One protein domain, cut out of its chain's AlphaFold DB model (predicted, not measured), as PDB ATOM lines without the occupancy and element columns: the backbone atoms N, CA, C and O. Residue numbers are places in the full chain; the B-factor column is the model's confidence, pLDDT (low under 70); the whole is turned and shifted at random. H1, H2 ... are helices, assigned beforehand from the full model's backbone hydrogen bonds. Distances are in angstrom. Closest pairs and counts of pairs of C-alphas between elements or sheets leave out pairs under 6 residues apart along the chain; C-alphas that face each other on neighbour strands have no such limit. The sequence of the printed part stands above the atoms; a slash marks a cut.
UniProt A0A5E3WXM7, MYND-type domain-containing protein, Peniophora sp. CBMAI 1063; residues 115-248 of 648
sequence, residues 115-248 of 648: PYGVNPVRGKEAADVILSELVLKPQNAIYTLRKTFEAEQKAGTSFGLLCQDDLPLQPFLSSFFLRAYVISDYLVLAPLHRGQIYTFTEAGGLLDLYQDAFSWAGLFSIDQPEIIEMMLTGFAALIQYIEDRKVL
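This is residues 115 to 248 of the 648 residues of the protein "MYND-type domain-containing protein" of Peniophora sp. CBMAI 1063 (UniProt A0A5E3WXM7). A cluster of crossed helices packs round H4, with H1, H2 and H7 on different sides of it, and H6 bridges H2 and H7. The short H8 lies at one end of the longest axis and the long loop 156 to 168 at the other. The printed part has 134 residues with eight named helices, H1 to H8 in chain order, and no named strand: all helix. It is compact, with a radius of gyration of the C-alphas of 14.2 A, and only just elongated, spanning 45 by 30 by 22 A.

H1, residues 120 to 136, begins at C-alpha 120 (198.312, 176.600, 211.490) and is 23.7 A long. H2, residues 138 to 155, is 25.5 A long. H3 is residues 169 to 174. H4, residues 176 to 189, is 20.1 A long. H5 is residues 194 to 201 and H6 residues 206 to 214. H7, residues 225 to 240, is 22.8 A long. H8, residues 245 to 248, ends at C-alpha 248 (183.326, 205.657, 229.358).

H2 is the hub, touching four helices. With residues 140 to 142 alone it touches H1, at a steep tilt of 54 degrees, opposite ways; the closest C-alphas, of Leu 134 and Ala 141, are 5.3 A apart. It touches H4 at Thr 148 and Phe 176, closest C-alphas 5.2 A apart, and H5 at Gln 139 and Thr 199, 6.7 A. H2 and H6 only just touch, with 3 pairs of C-alphas within 8 A, closest Ile 142 and Leu 206 at 6.0 A. H4 touches H7 at a steep tilt of 50 degrees, the same way; the closest C-alphas, of Ser 184 and Gly 234, are 3.8 A apart. H6 and H7 form a helical hairpin, closest C-alphas Tyr 210 and Phe 235 at 6.3 A. H3 touches H1, closest C-alphas Ala 126 and Leu 173 at 6.1 A. H8 touches no helix. In H1 to H7 every O i to N i+4 pair is within hydrogen-bond range; H8 is too short for one, and its one O i to N i+3 pair is not within range.

The two C-alphas farthest apart, of Asp 166 and Arg 245, are 47.0 A apart. The printed part has no cut. The link from H2 to H3 is long, 13 residues. Mean pLDDT of the printed part is 86.6; residues 157 to 163 and 165 are under 70.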
ATOM      1  N   PRO A 115     198.436 181.279 218.277       73.00
ATOM      2  CA  PRO A 115     199.155 180.842 219.471       73.00
ATOM      3  C   PRO A 115     200.048 179.629 219.184       73.00
ATOM      4  O   PRO A 115     199.733 178.791 218.331       73.00
ATOM      5  N   TYR A 116     201.152 179.514 219.924       71.75
ATOM      6  CA  TYR A 116     202.065 178.383 219.789       71.75
ATOM      7  C   TYR A 116     201.329 177.063 220.075       71.75
ATOM      8  O   TYR A 116     200.571 176.956 221.035       71.75
ATOM      9  N   GLY A 117     201.528 176.058 219.219       73.31
ATOM     10  CA  GLY A 117     200.865 174.754 219.340       73.31
ATOM     11  C   GLY A 117     199.465 174.659 218.718       73.31
ATOM     12  O   GLY A 117     198.885 173.577 218.730       73.31
ATOM     13  N   VAL A 118     198.919 175.732 218.134       76.94
ATOM     14  CA  VAL A 118     197.705 175.641 217.305       76.94
ATOM     15  C   VAL A 118     198.084 175.184 215.897       76.94
ATOM     16  O   VAL A 118     198.967 175.765 215.263       76.94
ATOM     17  N   ASN A 119     197.385 174.174 215.369       80.81
ATOM     18  CA  ASN A 119     197.565 173.738 213.985       80.81
ATOM     19  C   ASN A 119     197.348 174.934 213.028       80.81
ATOM     20  O   ASN A 119     196.245 175.486 212.992       80.81
ATOM     21  N   PRO A 120     198.352 175.338 212.229       80.44
ATOM     22  CA  PRO A 120     198.312 176.600 211.490       80.44
ATOM     23  C   PRO A 120     197.228 176.628 210.408       80.44
ATOM     24  O   PRO A 120     196.667 177.683 210.119       80.44
ATOM     25  N   VAL A 121     196.897 175.472 209.824       81.94
ATOM     26  CA  VAL A 121     195.843 175.365 208.806       81.94
ATOM     27  C   VAL A 121     194.474 175.509 209.463       81.94
ATOM     28  O   VAL A 121     193.677 176.350 209.054       81.94
ATOM     29  N   ARG A 122     194.215 174.736 210.524       78.88
ATOM     30  CA  ARG A 122     192.927 174.763 211.236       78.88
ATOM     31  C   ARG A 122     192.688 176.068 211.977       78.88
ATOM     32  O   ARG A 122     191.571 176.575 211.961       78.88
ATOM     33  N   GLY A 123     193.724 176.628 212.594       81.69
ATOM     34  CA  GLY A 123     193.635 177.921 213.255       81.69
ATOM     35  C   GLY A 123     193.324 179.038 212.264       81.69
ATOM     36  O   GLY A 123     192.504 179.894 212.577       81.69
ATOM     37  N   LYS A 124     193.880 178.991 211.043       84.00
ATOM     38  CA  LYS A 124     193.542 179.953 209.988       84.00
ATOM     39  C   LYS A 124     192.089 179.808 209.537       84.00
ATOM     40  O   LYS A 124     191.377 180.803 209.500       84.00
ATOM     41  N   GLU A 125     191.629 178.584 209.267       85.94
ATOM     42  CA  GLU A 125     190.220 178.324 208.923       85.94
ATOM     43  C   GLU A 125     189.266 178.838 210.014       85.94
ATOM     44  O   GLU A 125     188.264 179.487 209.716       85.94
ATOM     45  N   ALA A 126     189.583 178.578 211.287       84.56
ATOM     46  CA  ALA A 126     188.798 179.071 212.413       84.56
ATOM     47  C   ALA A 126     188.818 180.603 212.481       84.56
ATOM     48  O   ALA A 126     187.765 181.219 212.653       84.56
ATOM     49  N   ALA A 127     189.988 181.220 212.311       85.44
ATOM     50  CA  ALA A 127     190.139 182.666 212.340       85.44
ATOM     51  C   ALA A 127     189.344 183.347 211.216       85.44
ATOM     52  O   ALA A 127     188.610 184.295 211.490       85.44
ATOM     53  N   ASP A 128     189.387 182.817 209.992       86.81
ATOM     54  CA  ASP A 128     188.617 183.328 208.852       86.81
ATOM     55  C   ASP A 128     187.102 183.279 209.130       86.81
ATOM     56  O   ASP A 128     186.378 184.240 208.853       86.81
ATOM     57  N   VAL A 129     186.612 182.192 209.743       89.56
ATOM     58  CA  VAL A 129     185.203 182.064 210.155       89.56
ATOM     59  C   VAL A 129     184.843 183.089 211.231       89.56
ATOM     60  O   VAL A 129     183.815 183.758 211.119       89.56
ATOM     61  N   ILE A 130     185.686 183.240 212.256       88.19
ATOM     62  CA  ILE A 130     185.461 184.173 213.368       88.19
ATOM     63  C   ILE A 130     185.449 185.617 212.865       88.19
ATOM     64  O   ILE A 130     184.559 186.383 213.231       88.19
ATOM     65  N   LEU A 131     186.387 185.990 211.992       88.06
ATOM     66  CA  LEU A 131     186.438 187.330 211.414       88.06
ATOM     67  C   LEU A 131     185.278 187.597 210.465       88.06
ATOM     68  O   LEU A 131     184.711 188.686 210.494       88.06
ATOM     69  N   SER A 132     184.875 186.609 209.666       90.62
ATOM     70  CA  SER A 132     183.677 186.727 208.837       90.62
ATOM     71  C   SER A 132     182.432 186.974 209.698       90.62
ATOM     72  O   SER A 132     181.651 187.880 209.405       90.62
ATOM     73  N   GLU A 133     182.275 186.237 210.805       91.62
ATOM     74  CA  GLU A 133     181.184 186.442 211.766       91.62
ATOM     75  C   GLU A 133     181.262 187.837 212.408       91.62
ATOM     76  O   GLU A 133     180.257 188.546 212.448       91.62
ATOM     77  N   LEU A 134     182.449 188.268 212.843       88.50
ATOM     78  CA  LEU A 134     182.680 189.563 213.488       88.50
ATOM     79  C   LEU A 134     182.399 190.751 212.555       88.50
ATOM     80  O   LEU A 134     181.815 191.747 212.981       88.50
ATOM     81  N   VAL A 135     182.805 190.659 211.287       88.31
ATOM     82  CA  VAL A 135     182.635 191.732 210.296       88.31
ATOM     83  C   VAL A 135     181.203 191.780 209.773       88.31
ATOM     84  O   VAL A 135     180.619 192.858 209.684       88.31
ATOM     85  N   LEU A 136     180.618 190.627 209.431       90.56
ATOM     86  CA  LEU A 136     179.299 190.572 208.796       90.56
ATOM     87  C   LEU A 136     178.148 190.602 209.809       90.56
ATOM     88  O   LEU A 136     177.062 191.081 209.482       90.56
ATOM     89  N   LYS A 137     178.346 190.043 211.010       93.00
ATOM     90  CA  LYS A 137     177.310 189.856 212.040       93.00
ATOM     91  C   LYS A 137     177.883 190.073 213.455       93.00
ATOM     92  O   LYS A 137     177.811 189.159 214.281       93.00
ATOM     93  N   PRO A 138     178.397 191.276 213.778       89.81
ATOM     94  CA  PRO A 138     179.096 191.539 215.040       89.81
ATOM     95  C   PRO A 138     178.274 191.178 216.288       89.81
ATOM     96  O   PRO A 138     178.824 190.628 217.236       89.81
ATOM     97  N   GLN A 139     176.953 191.392 216.279       91.19
ATOM     98  CA  GLN A 139     176.074 190.998 217.392       91.19
ATOM     99  C   GLN A 139     176.035 189.480 217.614       91.19
ATOM    100  O   GLN A 139     176.094 189.022 218.755       91.19
ATOM    101  N   ASN A 140     175.985 188.689 216.536       92.06
ATOM    102  CA  ASN A 140     176.026 187.229 216.640       92.06
ATOM    103  C   ASN A 140     177.392 186.761 217.142       92.06
ATOM    104  O   ASN A 140     177.437 185.916 218.028       92.06
ATOM    105  N   ALA A 141     178.482 187.360 216.649       89.94
ATOM    106  CA  ALA A 141     179.829 187.040 217.112       89.94
ATOM    107  C   ALA A 141     179.981 187.282 218.623       89.94
ATOM    108  O   ALA A 141     180.482 186.413 219.335       89.94
ATOM    109  N   ILE A 142     179.493 188.423 219.128       91.69
ATOM    110  CA  ILE A 142     179.505 188.751 220.564       91.69
ATOM    111  C   ILE A 142     178.630 187.779 221.357       91.69
ATOM    112  O   ILE A 142     179.056 187.294 222.403       91.69
ATOM    113  N   TYR A 143     177.425 187.470 220.870       93.81
ATOM    114  CA  TYR A 143     176.536 186.507 221.519       93.81
ATOM    115  C   TYR A 143     177.187 185.123 221.630       93.81
ATOM    116  O   TYR A 143     177.196 184.526 222.709       93.81
ATOM    117  N   THR A 144     177.778 184.635 220.536       91.75
ATOM    118  CA  THR A 144     178.512 183.369 220.501       91.75
ATOM    119  C   THR A 144     179.674 183.399 221.492       91.75
ATOM    120  O   THR A 144     179.792 182.486 222.304       91.75
ATOM    121  N   LEU A 145     180.475 184.471 221.486       91.38
ATOM    122  CA  LEU A 145     181.627 184.644 222.371       91.38
ATOM    123  C   LEU A 145     181.232 184.661 223.856       91.38
ATOM    124  O   LEU A 145     181.878 184.019 224.684       91.38
ATOM    125  N   ARG A 146     180.142 185.353 224.201       94.19
ATOM    126  CA  ARG A 146     179.602 185.392 225.565       94.19
ATOM    127  C   ARG A 146     179.112 184.015 226.006       94.19
ATOM    128  O   ARG A 146     179.436 183.574 227.102       94.19
ATOM    129  N   LYS A 147     178.392 183.303 225.137       93.88
ATOM    130  CA  LYS A 147     177.916 181.945 225.426       93.88
ATOM    131  C   LYS A 147     179.075 180.967 225.642       93.88
ATOM    132  O   LYS A 147     178.987 180.128 226.537       93.88
ATOM    133  N   THR A 148     180.143 181.063 224.848       91.12
ATOM    134  CA  THR A 148     181.347 180.235 225.038       91.12
ATOM    135  C   THR A 148     182.072 180.592 226.333       91.12
ATOM    136  O   THR A 148     182.429 179.688 227.078       91.12
ATOM    137  N   PHE A 149     182.192 181.885 226.662       92.94
ATOM    138  CA  PHE A 149     182.775 182.337 227.928       92.94
ATOM    139  C   PHE A 149     182.006 181.796 229.142       92.94
ATOM    140  O   PHE A 149     182.597 181.205 230.039       92.94
ATOM    141  N   GLU A 150     180.677 181.921 229.154       93.12
ATOM    142  CA  GLU A 150     179.831 181.402 230.238       93.12
ATOM    143  C   GLU A 150     179.907 179.874 230.366       93.12
ATOM    144  O   GLU A 150     179.810 179.333 231.470       93.12
ATOM    145  N   ALA A 151     180.046 179.160 229.245       90.31
ATOM    146  CA  ALA A 151     180.203 177.711 229.247       90.31
ATOM    147  C   ALA A 151     181.549 177.296 229.860       90.31
ATOM    148  O   ALA A 151     181.567 176.428 230.732       90.31
ATOM    149  N   GLU A 152     182.647 177.943 229.465       88.12
ATOM    150  CA  GLU A 152     183.981 177.685 230.016       88.12
ATOM    151  C   GLU A 152     184.074 178.079 231.497       88.12
ATOM    152  O   GLU A 152     184.577 177.304 232.312       88.12
ATOM    153  N   GLN A 153     183.488 179.220 231.875       89.94
ATOM    154  CA  GLN A 153     183.402 179.660 233.267       89.94
ATOM    155  C   GLN A 153     182.702 178.618 234.152       89.94
ATOM    156  O   GLN A 153     183.150 178.355 235.268       89.94
ATOM    157  N   LYS A 154     181.610 178.007 233.664       90.75
ATOM    158  CA  LYS A 154     180.884 176.942 234.381       90.75
ATOM    159  C   LYS A 154     181.644 175.624 234.411       90.75
ATOM    160  O   LYS A 154     181.543 174.897 235.393       90.75
ATOM    161  N   ALA A 155     182.344 175.296 233.330       87.56
ATOM    162  CA  ALA A 155     183.076 174.044 233.217       87.56
ATOM    163  C   ALA A 155     184.313 174.013 234.127       87.56
ATOM    164  O   ALA A 155     184.754 172.928 234.498       87.56
ATOM    165  N   GLY A 156     184.876 175.177 234.481       81.50
ATOM    166  CA  GLY A 156     186.132 175.258 235.233       81.50
ATOM    167  C   GLY A 156     187.300 174.580 234.505       81.50
ATOM    168  O   GLY A 156     188.308 174.243 235.120       81.50
ATOM    169  N   THR A 157     187.140 174.309 233.209       64.56
ATOM    170  CA  THR A 157     188.087 173.556 232.394       64.56
ATOM    171  C   THR A 157     189.236 174.449 231.966       64.56
ATOM    172  O   THR A 157     189.010 175.533 231.429       64.56
ATOM    173  N   SER A 158     190.463 173.961 232.151       59.84
ATOM    174  CA  SER A 158     191.653 174.593 231.592       59.84
ATOM    175  C   SER A 158     191.730 174.356 230.081       59.84
ATOM    176  O   SER A 158     191.245 173.357 229.547       59.84
ATOM    177  N   PHE A 159     192.375 175.291 229.392       63.19
ATOM    178  CA  PHE A 159     192.531 175.380 227.938       63.19
ATOM    179  C   PHE A 159     193.254 174.192 227.262       63.19
ATOM    180  O   PHE A 159     193.424 174.176 226.044       63.19
ATOM    181  N   GLY A 160     193.662 173.170 228.024       64.06
ATOM    182  CA  GLY A 160     194.549 172.086 227.585       64.06
ATOM    183  C   GLY A 160     194.037 171.207 226.437       64.06
ATOM    184  O   GLY A 160     194.780 170.361 225.950       64.06
ATOM    185  N   LEU A 161     192.797 171.391 225.975       62.59
ATOM    186  CA  LEU A 161     192.250 170.645 224.842       62.59
ATOM    187  C   LEU A 161     192.778 171.138 223.483       62.59
ATOM    188  O   LEU A 161     192.907 170.324 222.582       62.59
ATOM    189  N   LEU A 162     193.138 172.414 223.304       62.41
ATOM    190  CA  LEU A 162     193.372 172.981 221.956       62.41
ATOM    191  C   LEU A 162     194.740 172.677 221.327       62.41
ATOM    192  O   LEU A 162     194.955 173.008 220.163       62.41
ATOM    193  N   CYS A 163     195.637 172.012 222.055       64.00
ATOM    194  CA  CYS A 163     196.966 171.621 221.567       64.00
ATOM    195  C   CYS A 163     197.004 170.211 220.943       64.00
ATOM    196  O   CYS A 163     198.085 169.670 220.728       64.00
ATOM    197  N   GLN A 164     195.853 169.576 220.693       75.06
ATOM    198  CA  GLN A 164     195.793 168.259 220.048       75.06
ATOM    199  C   GLN A 164     195.688 168.401 218.521       75.06
ATOM    200  O   GLN A 164     194.727 168.982 218.014       75.06
ATOM    201  N   ASP A 165     196.651 167.824 217.794       69.12
ATOM    202  CA  ASP A 165     196.810 167.971 216.335       69.12
ATOM    203  C   ASP A 165     195.608 167.478 215.500       69.12
ATOM    204  O   ASP A 165     195.399 167.962 214.384       69.12
ATOM    205  N   ASP A 166     194.784 166.579 216.051       76.69
ATOM    206  CA  ASP A 166     193.687 165.897 215.346       76.69
ATOM    207  C   ASP A 166     192.277 166.394 215.718       76.69
ATOM    208  O   ASP A 166     191.270 165.766 215.367       76.69
ATOM    209  N   LEU A 167     192.149 167.519 216.432       72.81
ATOM    210  CA  LEU A 167     190.822 168.006 216.802       72.81
ATOM    211  C   LEU A 167     190.024 168.514 215.586       72.81
ATOM    212  O   LEU A 167     190.549 169.249 214.743       72.81
ATOM    213  N   PRO A 168     188.720 168.185 215.494       82.31
ATOM    214  CA  PRO A 168     187.849 168.787 214.494       82.31
ATOM    215  C   PRO A 168     187.764 170.314 214.677       82.31
ATOM    216  O   PRO A 168     187.992 170.847 215.759       82.31
ATOM    217  N   LEU A 169     187.365 171.034 213.622       77.94
ATOM    218  CA  LEU A 169     187.248 172.504 213.625       77.94
ATOM    219  C   LEU A 169     186.265 173.042 214.695       77.94
ATOM    220  O   LEU A 169     186.416 174.159 215.177       77.94
ATOM    221  N   GLN A 170     185.255 172.255 215.084       82.75
ATOM    222  CA  GLN A 170     184.223 172.666 216.050       82.75
ATOM    223  C   GLN A 170     184.766 172.978 217.463       82.75
ATOM    224  O   GLN A 170     184.413 174.024 218.006       82.75
ATOM    225  N   PRO A 171     185.641 172.149 218.062       77.94
ATOM    226  CA  PRO A 171     186.400 172.502 219.264       77.94
ATOM    227  C   PRO A 171     187.089 173.873 219.199       77.94
ATOM    228  O   PRO A 171     186.938 174.677 220.114       77.94
ATOM    229  N   PHE A 172     187.758 174.197 218.088       72.62
ATOM    230  CA  PHE A 172     188.392 175.510 217.903       72.62
ATOM    231  C   PHE A 172     187.354 176.642 217.885       72.62
ATOM    232  O   PHE A 172     187.505 177.642 218.579       72.62
ATOM    233  N   LEU A 173     186.248 176.461 217.159       80.19
ATOM    234  CA  LEU A 173     185.164 177.449 217.085       80.19
ATOM    235  C   LEU A 173     184.339 177.579 218.374       80.19
ATOM    236  O   LEU A 173     183.585 178.544 218.500       80.19
ATOM    237  N   SER A 174     184.432 176.633 219.306       82.62
ATOM    238  CA  SER A 174     183.741 176.687 220.603       82.62
ATOM    239  C   SER A 174     184.615 177.240 221.725       82.62
ATOM    240  O   SER A 174     184.092 177.539 222.795       82.62
ATOM    241  N   SER A 175     185.906 177.445 221.459       85.31
ATOM    242  CA  SER A 175     186.825 178.082 222.390       85.31
ATOM    243  C   SER A 175     186.576 179.586 222.486       85.31
ATOM    244  O   SER A 175     186.643 180.306 221.482       85.31
ATOM    245  N   PHE A 176     186.359 180.084 223.702       87.12
ATOM    246  CA  PHE A 176     186.302 181.522 223.956       87.12
ATOM    247  C   PHE A 176     187.650 182.183 223.663       87.12
ATOM    248  O   PHE A 176     187.683 183.190 222.958       87.12
ATOM    249  N   PHE A 177     188.764 181.626 224.143       83.31
ATOM    250  CA  PHE A 177     190.046 182.319 224.017       83.31
ATOM    251  C   PHE A 177     190.598 182.340 222.600       83.31
ATOM    252  O   PHE A 177     191.178 183.351 222.221       83.31
ATOM    253  N   LEU A 178     190.378 181.300 221.783       83.19
ATOM    254  CA  LEU A 178     190.752 181.381 220.367       83.19
ATOM    255  C   LEU A 178     189.991 182.517 219.676       83.19
ATOM    256  O   LEU A 178     190.567 183.288 218.911       83.19
ATOM    257  N   ARG A 179     188.696 182.662 219.978       88.50
ATOM    258  CA  ARG A 179     187.900 183.773 219.456       88.50
ATOM    259  C   ARG A 179     188.382 185.119 219.988       88.50
ATOM    260  O   ARG A 179     188.545 186.038 219.194       88.50
ATOM    261  N   ALA A 180     188.641 185.239 221.288       86.06
ATOM    262  CA  ALA A 180     189.151 186.465 221.899       86.06
ATOM    263  C   ALA A 180     190.518 186.863 221.319       86.06
ATOM    264  O   ALA A 180     190.746 188.038 221.040       86.06
ATOM    265  N   TYR A 181     191.386 185.883 221.062       85.38
ATOM    266  CA  TYR A 181     192.674 186.059 220.401       85.38
ATOM    267  C   TYR A 181     192.494 186.626 218.988       85.38
ATOM    268  O   TYR A 181     193.015 187.695 218.678       85.38
ATOM    269  N   VAL A 182     191.698 185.957 218.145       86.12
ATOM    270  CA  VAL A 182     191.466 186.376 216.749       86.12
ATOM    271  C   VAL A 182     190.837 187.769 216.689       86.12
ATOM    272  O   VAL A 182     191.215 188.601 215.865       86.12
ATOM    273  N   ILE A 183     189.894 188.048 217.591       87.50
ATOM    274  CA  ILE A 183     189.264 189.363 217.708       87.50
ATOM    275  C   ILE A 183     190.287 190.415 218.148       87.50
ATOM    276  O   ILE A 183     190.284 191.511 217.598       87.50
ATOM    277  N   SER A 184     191.166 190.107 219.102       87.06
ATOM    278  CA  SER A 184     192.212 191.032 219.559       87.06
ATOM    279  C   SER A 184     193.165 191.416 218.432       87.06
ATOM    280  O   SER A 184     193.439 192.600 218.254       87.06
ATOM    281  N   ASP A 185     193.603 190.444 217.631       84.38
ATOM    282  CA  ASP A 185     194.479 190.696 216.485       84.38
ATOM    283  C   ASP A 185     193.775 191.569 215.429       84.38
ATOM    284  O   ASP A 185     194.318 192.570 214.959       84.38
ATOM    285  N   TYR A 186     192.496 191.289 215.150       86.88
ATOM    286  CA  TYR A 186     191.680 192.138 214.278       86.88
ATOM    287  C   TYR A 186     191.537 193.572 214.798       86.88
ATOM    288  O   TYR A 186     191.682 194.513 214.024       86.88
ATOM    289  N   LEU A 187     191.291 193.758 216.097       86.31
ATOM    290  CA  LEU A 187     191.141 195.084 216.709       86.31
ATOM    291  C   LEU A 187     192.417 195.931 216.621       86.31
ATOM    292  O   LEU A 187     192.334 197.157 216.594       86.31
ATOM    293  N   VAL A 188     193.585 195.288 216.596       84.25
ATOM    294  CA  VAL A 188     194.884 195.960 216.473       84.25
ATOM    295  C   VAL A 188     195.198 196.301 215.020       84.25
ATOM    296  O   VAL A 188     195.745 197.368 214.738       84.25
ATOM    297  N   LEU A 189     194.886 195.391 214.097       84.00
ATOM    298  CA  LEU A 189     195.336 195.477 212.709       84.00
ATOM    299  C   LEU A 189     194.338 196.171 211.776       84.00
ATOM    300  O   LEU A 189     194.751 196.743 210.763       84.00
ATOM    301  N   ALA A 190     193.041 196.121 212.080       85.38
ATOM    302  CA  ALA A 190     191.990 196.619 211.205       85.38
ATOM    303  C   ALA A 190     191.352 197.911 211.746       85.38
ATOM    304  O   ALA A 190     190.965 197.979 212.914       85.38
ATOM    305  N   PRO A 191     191.165 198.945 210.904       84.94
ATOM    306  CA  PRO A 191     190.388 200.110 211.297       84.94
ATOM    307  C   PRO A 191     188.922 199.708 211.494       84.94
ATOM    308  O   PRO A 191     188.278 199.196 210.579       84.94
ATOM    309  N   LEU A 192     188.379 199.973 212.681       85.25
ATOM    310  CA  LEU A 192     186.976 199.700 212.972       85.25
ATOM    311  C   LEU A 192     186.057 200.734 212.318       85.25
ATOM    312  O   LEU A 192     186.253 201.944 212.444       85.25
ATOM    313  N   HIS A 193     184.992 200.265 211.673       87.69
ATOM    314  CA  HIS A 193     183.917 201.143 211.229       87.69
ATOM    315  C   HIS A 193     183.068 201.601 212.422       87.69
ATOM    316  O   HIS A 193     182.838 200.851 213.370       87.69
ATOM    317  N   ARG A 194     182.502 202.815 212.347       83.06
ATOM    318  CA  ARG A 194     181.679 203.406 213.423       83.06
ATOM    319  C   ARG A 194     180.547 202.486 213.910       83.06
ATOM    320  O   ARG A 194     180.265 202.448 215.103       83.06
ATOM    321  N   GLY A 195     179.926 201.723 213.005       85.62
ATOM    322  CA  GLY A 195     178.888 200.743 213.354       85.62
ATOM    323  C   GLY A 195     179.407 199.558 214.180       85.62
ATOM    324  O   GLY A 195     178.728 199.106 215.102       85.62
ATOM    325  N   GLN A 196     180.628 199.091 213.904       86.94
ATOM    326  CA  GLN A 196     181.277 198.042 214.694       86.94
ATOM    327  C   GLN A 196     181.639 198.568 216.082       86.94
ATOM    328  O   GLN A 196     181.322 197.913 217.066       86.94
ATOM    329  N   ILE A 197     182.203 199.781 216.173       89.00
ATOM    330  CA  ILE A 197     182.526 200.419 217.461       89.00
ATOM    331  C   ILE A 197     181.271 200.523 218.332       89.00
ATOM    332  O   ILE A 197     181.302 200.119 219.491       89.00
ATOM    333  N   TYR A 198     180.149 200.994 217.777       90.81
ATOM    334  CA  TYR A 198     178.878 201.058 218.506       90.81
ATOM    335  C   TYR A 198     178.444 199.682 219.030       90.81
ATOM    336  O   TYR A 198     178.135 199.548 220.206       90.81
ATOM    337  N   THR A 199     178.500 198.645 218.190       91.69
ATOM    338  CA  THR A 199     178.132 197.274 218.587       91.69
ATOM    339  C   THR A 199     179.083 196.709 219.649       91.69
ATOM    340  O   THR A 199     178.667 196.049 220.591       91.69
ATOM    341  N   PHE A 200     180.383 196.983 219.552       92.38
ATOM    342  CA  PHE A 200     181.369 196.502 220.526       92.38
ATOM    343  C   PHE A 200     181.258 197.214 221.876       92.38
ATOM    344  O   PHE A 200     181.598 196.630 222.906       92.38
ATOM    345  N   THR A 201     180.771 198.455 221.870       92.81
ATOM    346  CA  THR A 201     180.635 199.319 223.049       92.81
ATOM    347  C   THR A 201     179.207 199.388 223.599       92.81
ATOM    348  O   THR A 201     178.979 200.036 224.626       92.81
ATOM    349  N   GLU A 202     178.235 198.701 222.992       94.06
ATOM    350  CA  GLU A 202     176.881 198.594 223.541       94.06
ATOM    351  C   GLU A 202     176.880 197.825 224.872       94.06
ATOM    352  O   GLU A 202     177.839 197.127 225.213       94.06
ATOM    353  N   ALA A 203     175.832 197.994 225.679       94.25
ATOM    354  CA  ALA A 203     175.723 197.275 226.948       94.25
ATOM    355  C   ALA A 203     175.621 195.761 226.691       94.25
ATOM    356  O   ALA A 203     174.800 195.322 225.891       94.25
ATOM    357  N   GLY A 204     176.461 194.971 227.359       92.19
ATOM    358  CA  GLY A 204     176.620 193.538 227.093       92.19
ATOM    359  C   GLY A 204     177.491 193.210 225.873       92.19
ATOM    360  O   GLY A 204     177.701 192.026 225.592       92.19
ATOM    361  N   GLY A 205     178.026 194.228 225.190       94.12
ATOM    362  CA  GLY A 205     178.910 194.108 224.036       94.12
ATOM    363  C   GLY A 205     180.278 193.492 224.354       94.12
ATOM    364  O   GLY A 205     180.542 193.005 225.458       94.12
ATOM    365  N   LEU A 206     181.176 193.544 223.368       93.38
ATOM    366  CA  LEU A 206     182.531 192.996 223.465       93.38
ATOM    367  C   LEU A 206     183.354 193.649 224.590       93.38
ATOM    368  O   LEU A 206     184.096 192.967 225.290       93.38
ATOM    369  N   LEU A 207     183.193 194.957 224.794       94.88
ATOM    370  CA  LEU A 207     183.870 195.700 225.857       94.88
ATOM    371  C   LEU A 207     183.501 195.181 227.255       94.88
ATOM    372  O   LEU A 207     184.380 194.917 228.075       94.88
ATOM    373  N   ASP A 208     182.203 194.999 227.509       95.56
ATOM    374  CA  ASP A 208     181.706 194.495 228.791       95.56
ATOM    375  C   ASP A 208     182.146 193.039 229.007       95.56
ATOM    376  O   ASP A 208     182.434 192.651 230.137       95.56
ATOM    377  N   LEU A 209     182.250 192.255 227.927       95.25
ATOM    378  CA  LEU A 209     182.739 190.879 227.967       95.25
ATOM    379  C   LEU A 209     184.231 190.785 228.310       95.25
ATOM    380  O   LEU A 209     184.604 189.924 229.101       95.25
ATOM    381  N   TYR A 210     185.084 191.678 227.794       95.56
ATOM    382  CA  TYR A 210     186.477 191.751 228.253       95.56
ATOM    383  C   TYR A 210     186.554 192.063 229.750       95.56
ATOM    384  O   TYR A 210     187.323 191.429 230.468       95.56
ATOM    385  N   GLN A 211     185.728 192.988 230.248       96.44
ATOM    386  CA  GLN A 211     185.677 193.282 231.683       96.44
ATOM    387  C   GLN A 211     185.173 192.090 232.508       96.44
ATOM    388  O   GLN A 211     185.698 191.857 233.596       96.44
ATOM    389  N   ASP A 212     184.191 191.331 232.007       96.25
ATOM    390  CA  ASP A 212     183.722 190.087 232.634       96.25
ATOM    391  C   ASP A 212     184.859 189.058 232.713       96.25
ATOM    392  O   ASP A 212     185.121 188.509 233.782       96.25
ATOM    393  N   ALA A 213     185.575 188.857 231.603       94.44
ATOM    394  CA  ALA A 213     186.689 187.922 231.518       94.44
ATOM    395  C   ALA A 213     187.834 188.300 232.463       94.44
ATOM    396  O   ALA A 213     188.269 187.467 233.250       94.44
ATOM    397  N   PHE A 214     188.271 189.563 232.468       95.38
ATOM    398  CA  PHE A 214     189.325 190.019 233.380       95.38
ATOM    399  C   PHE A 214     188.896 190.064 234.843       95.38
ATOM    400  O   PHE A 214     189.760 190.063 235.710       95.38
ATOM    401  N   SER A 215     187.596 190.080 235.141       95.19
ATOM    402  CA  SER A 215     187.094 189.969 236.519       95.19
ATOM    403  C   SER A 215     186.947 188.514 236.980       95.19
ATOM    404  O   SER A 215     186.652 188.271 238.149       95.19
ATOM    405  N   TRP A 216     187.111 187.538 236.085       93.94
ATOM    406  CA  TRP A 216     187.012 186.123 236.416       93.94
ATOM    407  C   TRP A 216     188.372 185.571 236.854       93.94
ATOM    408  O   TRP A 216     189.337 185.580 236.096       93.94
ATOM    409  N   ALA A 217     188.440 185.041 238.079       88.31
ATOM    410  CA  ALA A 217     189.670 184.489 238.657       88.31
ATOM    411  C   ALA A 217     190.281 183.339 237.829       88.31
ATOM    412  O   ALA A 217     191.495 183.178 237.796       88.31
ATOM    413  N   GLY A 218     189.456 182.561 237.116       89.19
ATOM    414  CA  GLY A 218     189.941 181.439 236.307       89.19
ATOM    415  C   GLY A 218     190.712 181.847 235.049       89.19
ATOM    416  O   GLY A 218     191.409 181.004 234.492       89.19
ATOM    417  N   LEU A 219     190.637 183.117 234.619       90.50
ATOM    418  CA  LEU A 219     191.365 183.609 233.443       90.50
ATOM    419  C   LEU A 219     192.883 183.477 233.615       90.50
ATOM    420  O   LEU A 219     193.576 183.080 232.686       90.50
ATOM    421  N   PHE A 220     193.403 183.822 234.791       89.31
ATOM    422  CA  PHE A 220     194.847 183.835 235.039       89.31
ATOM    423  C   PHE A 220     195.407 182.453 235.384       89.31
ATOM    424  O   PHE A 220     196.591 182.205 235.211       89.31
ATOM    425  N   SER A 221     194.538 181.502 235.740       87.56
ATOM    426  CA  SER A 221     194.911 180.095 235.930       87.56
ATOM    427  C   SER A 221     195.190 179.343 234.618       87.56
ATOM    428  O   SER A 221     195.392 178.128 234.634       87.56
ATOM    429  N   ILE A 222     195.151 180.027 233.472       85.31
ATOM    430  CA  ILE A 222     195.445 179.447 232.163       85.31
ATOM    431  C   ILE A 222     196.955 179.450 231.956       85.31
ATOM    432  O   ILE A 222     197.584 180.503 231.940       85.31
ATOM    433  N   ASP A 223     197.515 178.271 231.699       83.75
ATOM    434  CA  ASP A 223     198.943 178.055 231.427       83.75
ATOM    435  C   ASP A 223     199.356 178.506 230.004       83.75
ATOM    436  O   ASP A 223     200.030 177.784 229.275       83.75
ATOM    437  N   GLN A 224     198.845 179.660 229.555       83.44
ATOM    438  CA  GLN A 224     199.111 180.276 228.247       83.44
ATOM    439  C   GLN A 224     199.117 181.811 228.377       83.44
ATOM    440  O   GLN A 224     198.103 182.467 228.101       83.44
ATOM    441  N   PRO A 225     200.236 182.414 228.818       84.44
ATOM    442  CA  PRO A 225     200.332 183.860 229.027       84.44
ATOM    443  C   PRO A 225     200.077 184.674 227.748       84.44
ATOM    444  O   PRO A 225     199.545 185.782 227.829       84.44
ATOM    445  N   GLU A 226     200.355 184.122 226.563       83.00
ATOM    446  CA  GLU A 226     200.135 184.777 225.267       83.00
ATOM    447  C   GLU A 226     198.654 185.096 225.022       83.00
ATOM    448  O   GLU A 226     198.316 186.104 224.398       83.00
ATOM    449  N   ILE A 227     197.747 184.257 225.530       84.50
ATOM    450  CA  ILE A 227     196.305 184.503 225.440       84.50
ATOM    451  C   ILE A 227     195.927 185.721 226.276       84.50
ATOM    452  O   ILE A 227     195.193 186.592 225.803       84.50
ATOM    453  N   ILE A 228     196.442 185.800 227.503       89.50
ATOM    454  CA  ILE A 228     196.178 186.910 228.423       89.50
ATOM    455  C   ILE A 228     196.718 188.209 227.819       89.50
ATOM    456  O   ILE A 228     195.997 189.206 227.750       89.50
ATOM    457  N   GLU A 229     197.948 188.189 227.306       87.62
ATOM    458  CA  GLU A 229     198.565 189.316 226.603       87.62
ATOM    459  C   GLU A 229     197.728 189.793 225.411       87.62
ATOM    460  O   GLU A 229     197.516 190.998 225.223       87.62
ATOM    461  N   MET A 230     197.194 188.864 224.620       86.31
ATOM    462  CA  MET A 230     196.362 189.218 223.477       86.31
ATOM    463  C   MET A 230     195.029 189.805 223.894       86.31
ATOM    464  O   MET A 230     194.654 190.858 223.382       86.31
ATOM    465  N   MET A 231     194.374 189.224 224.896       91.56
ATOM    466  CA  MET A 231     193.154 189.791 225.460       91.56
ATOM    467  C   MET A 231     193.381 191.196 226.031       91.56
ATOM    468  O   MET A 231     192.546 192.078 225.830       91.56
ATOM    469  N   LEU A 232     194.515 191.440 226.700       93.25
ATOM    470  CA  LEU A 232     194.878 192.767 227.212       93.25
ATOM    471  C   LEU A 232     195.062 193.759 226.059       93.25
ATOM    472  O   LEU A 232     194.602 194.899 226.136       93.25
ATOM    473  N   THR A 233     195.684 193.309 224.968       90.56
ATOM    474  CA  THR A 233     195.904 194.115 223.763       90.56
ATOM    475  C   THR A 233     194.585 194.476 223.083       90.56
ATOM    476  O   THR A 233     194.341 195.656 222.821       90.56
ATOM    477  N   GLY A 234     193.711 193.493 222.843       92.06
ATOM    478  CA  GLY A 234     192.389 193.714 222.257       92.06
ATOM    479  C   GLY A 234     191.523 194.621 223.127       92.06
ATOM    480  O   GLY A 234     190.854 195.525 222.621       92.06
ATOM    481  N   PHE A 235     191.589 194.452 224.448       95.25
ATOM    482  CA  PHE A 235     190.860 195.303 225.378       95.25
ATOM    483  C   PHE A 235     191.364 196.753 225.358       95.25
ATOM    484  O   PHE A 235     190.560 197.683 225.272       95.25
ATOM    485  N   ALA A 236     192.684 196.961 225.358       94.44
ATOM    486  CA  ALA A 236     193.273 198.292 225.236       94.44
ATOM    487  C   ALA A 236     192.894 198.961 223.902       94.44
ATOM    488  O   ALA A 236     192.526 200.137 223.889       94.44
ATOM    489  N   ALA A 237     192.923 198.209 222.796       93.06
ATOM    490  CA  ALA A 237     192.511 198.702 221.484       93.06
ATOM    491  C   ALA A 237     191.045 199.156 221.489       93.06
ATOM    492  O   ALA A 237     190.747 200.258 221.039       93.06
ATOM    493  N   LEU A 238     190.128 198.374 222.072       93.25
ATOM    494  CA  LEU A 238     188.722 198.777 222.192       93.25
ATOM    495  C   LEU A 238     188.538 200.056 222.996       93.25
ATOM    496  O   LEU A 238     187.767 200.918 222.577       93.25
ATOM    497  N   ILE A 239     189.238 200.190 224.126       95.25
ATOM    498  CA  ILE A 239     189.149 201.394 224.956       95.25
ATOM    499  C   ILE A 239     189.573 202.636 224.171       95.25
ATOM    500  O   ILE A 239     188.919 203.674 224.269       95.25
ATOM    501  N   GLN A 240     190.622 202.526 223.356       93.19
ATOM    502  CA  GLN A 240     191.122 203.632 222.543       93.19
ATOM    503  C   GLN A 240     190.068 204.195 221.569       93.19
ATOM    504  O   GLN A 240     190.144 205.368 221.208       93.19
ATOM    505  N   TYR A 241     189.086 203.389 221.149       91.62
ATOM    506  CA  TYR A 241     188.011 203.800 220.237       91.62
ATOM    507  C   TYR A 241     186.764 204.364 220.942       91.62
ATOM    508  O   TYR A 241     185.790 204.714 220.271       91.62
ATOM    509  N   ILE A 242     186.746 204.442 222.276       92.06
ATOM    510  CA  ILE A 242     185.587 204.944 223.022       92.06
ATOM    511  C   ILE A 242     185.537 206.473 222.947       92.06
ATOM    512  O   ILE A 242     186.336 207.167 223.566       92.06
ATOM    513  N   GLU A 243     184.530 206.997 222.248       91.19
ATOM    514  CA  GLU A 243     184.196 208.434 222.241       91.19
ATOM    515  C   GLU A 243     182.945 208.752 223.086       91.19
ATOM    516  O   GLU A 243     182.744 209.889 223.514       91.19
ATOM    517  N   ASP A 244     182.079 207.761 223.335       92.88
ATOM    518  CA  ASP A 244     180.822 207.963 224.061       92.88
ATOM    519  C   ASP A 244     181.050 208.022 225.580       92.88
ATOM    520  O   ASP A 244     181.433 207.046 226.232       92.88
ATOM    521  N   ARG A 245     180.706 209.171 226.163       93.06
ATOM    522  CA  ARG A 245     180.789 209.439 227.600       93.06
ATOM    523  C   ARG A 245     180.006 208.448 228.473       93.06
ATOM    524  O   ARG A 245     180.392 208.181 229.610       93.06
ATOM    525  N   LYS A 246     178.889 207.895 227.993       94.69
ATOM    526  CA  LYS A 246     178.113 206.885 228.734       94.69
ATOM    527  C   LYS A 246     178.867 205.562 228.817       94.69
ATOM    528  O   LYS A 246     178.887 204.942 229.878       94.69
ATOM    529  N   VAL A 247     179.497 205.155 227.715       94.25
ATOM    530  CA  VAL A 247     180.334 203.949 227.655       94.25
ATOM    531  C   VAL A 247     181.543 204.124 228.567       94.25
ATOM    532  O   VAL A 247     181.807 203.262 229.397       94.25
ATOM    533  N   LEU A 248     182.203 205.281 228.498       93.00
ATOM    534  CA  LEU A 248     183.326 205.657 229.358       93.00
ATOM    535  C   LEU A 248     183.006 205.484 230.851       93.00
ATOM    536  O   LEU A 248     183.709 204.768 231.561       93.00
TER     537      LEU A 248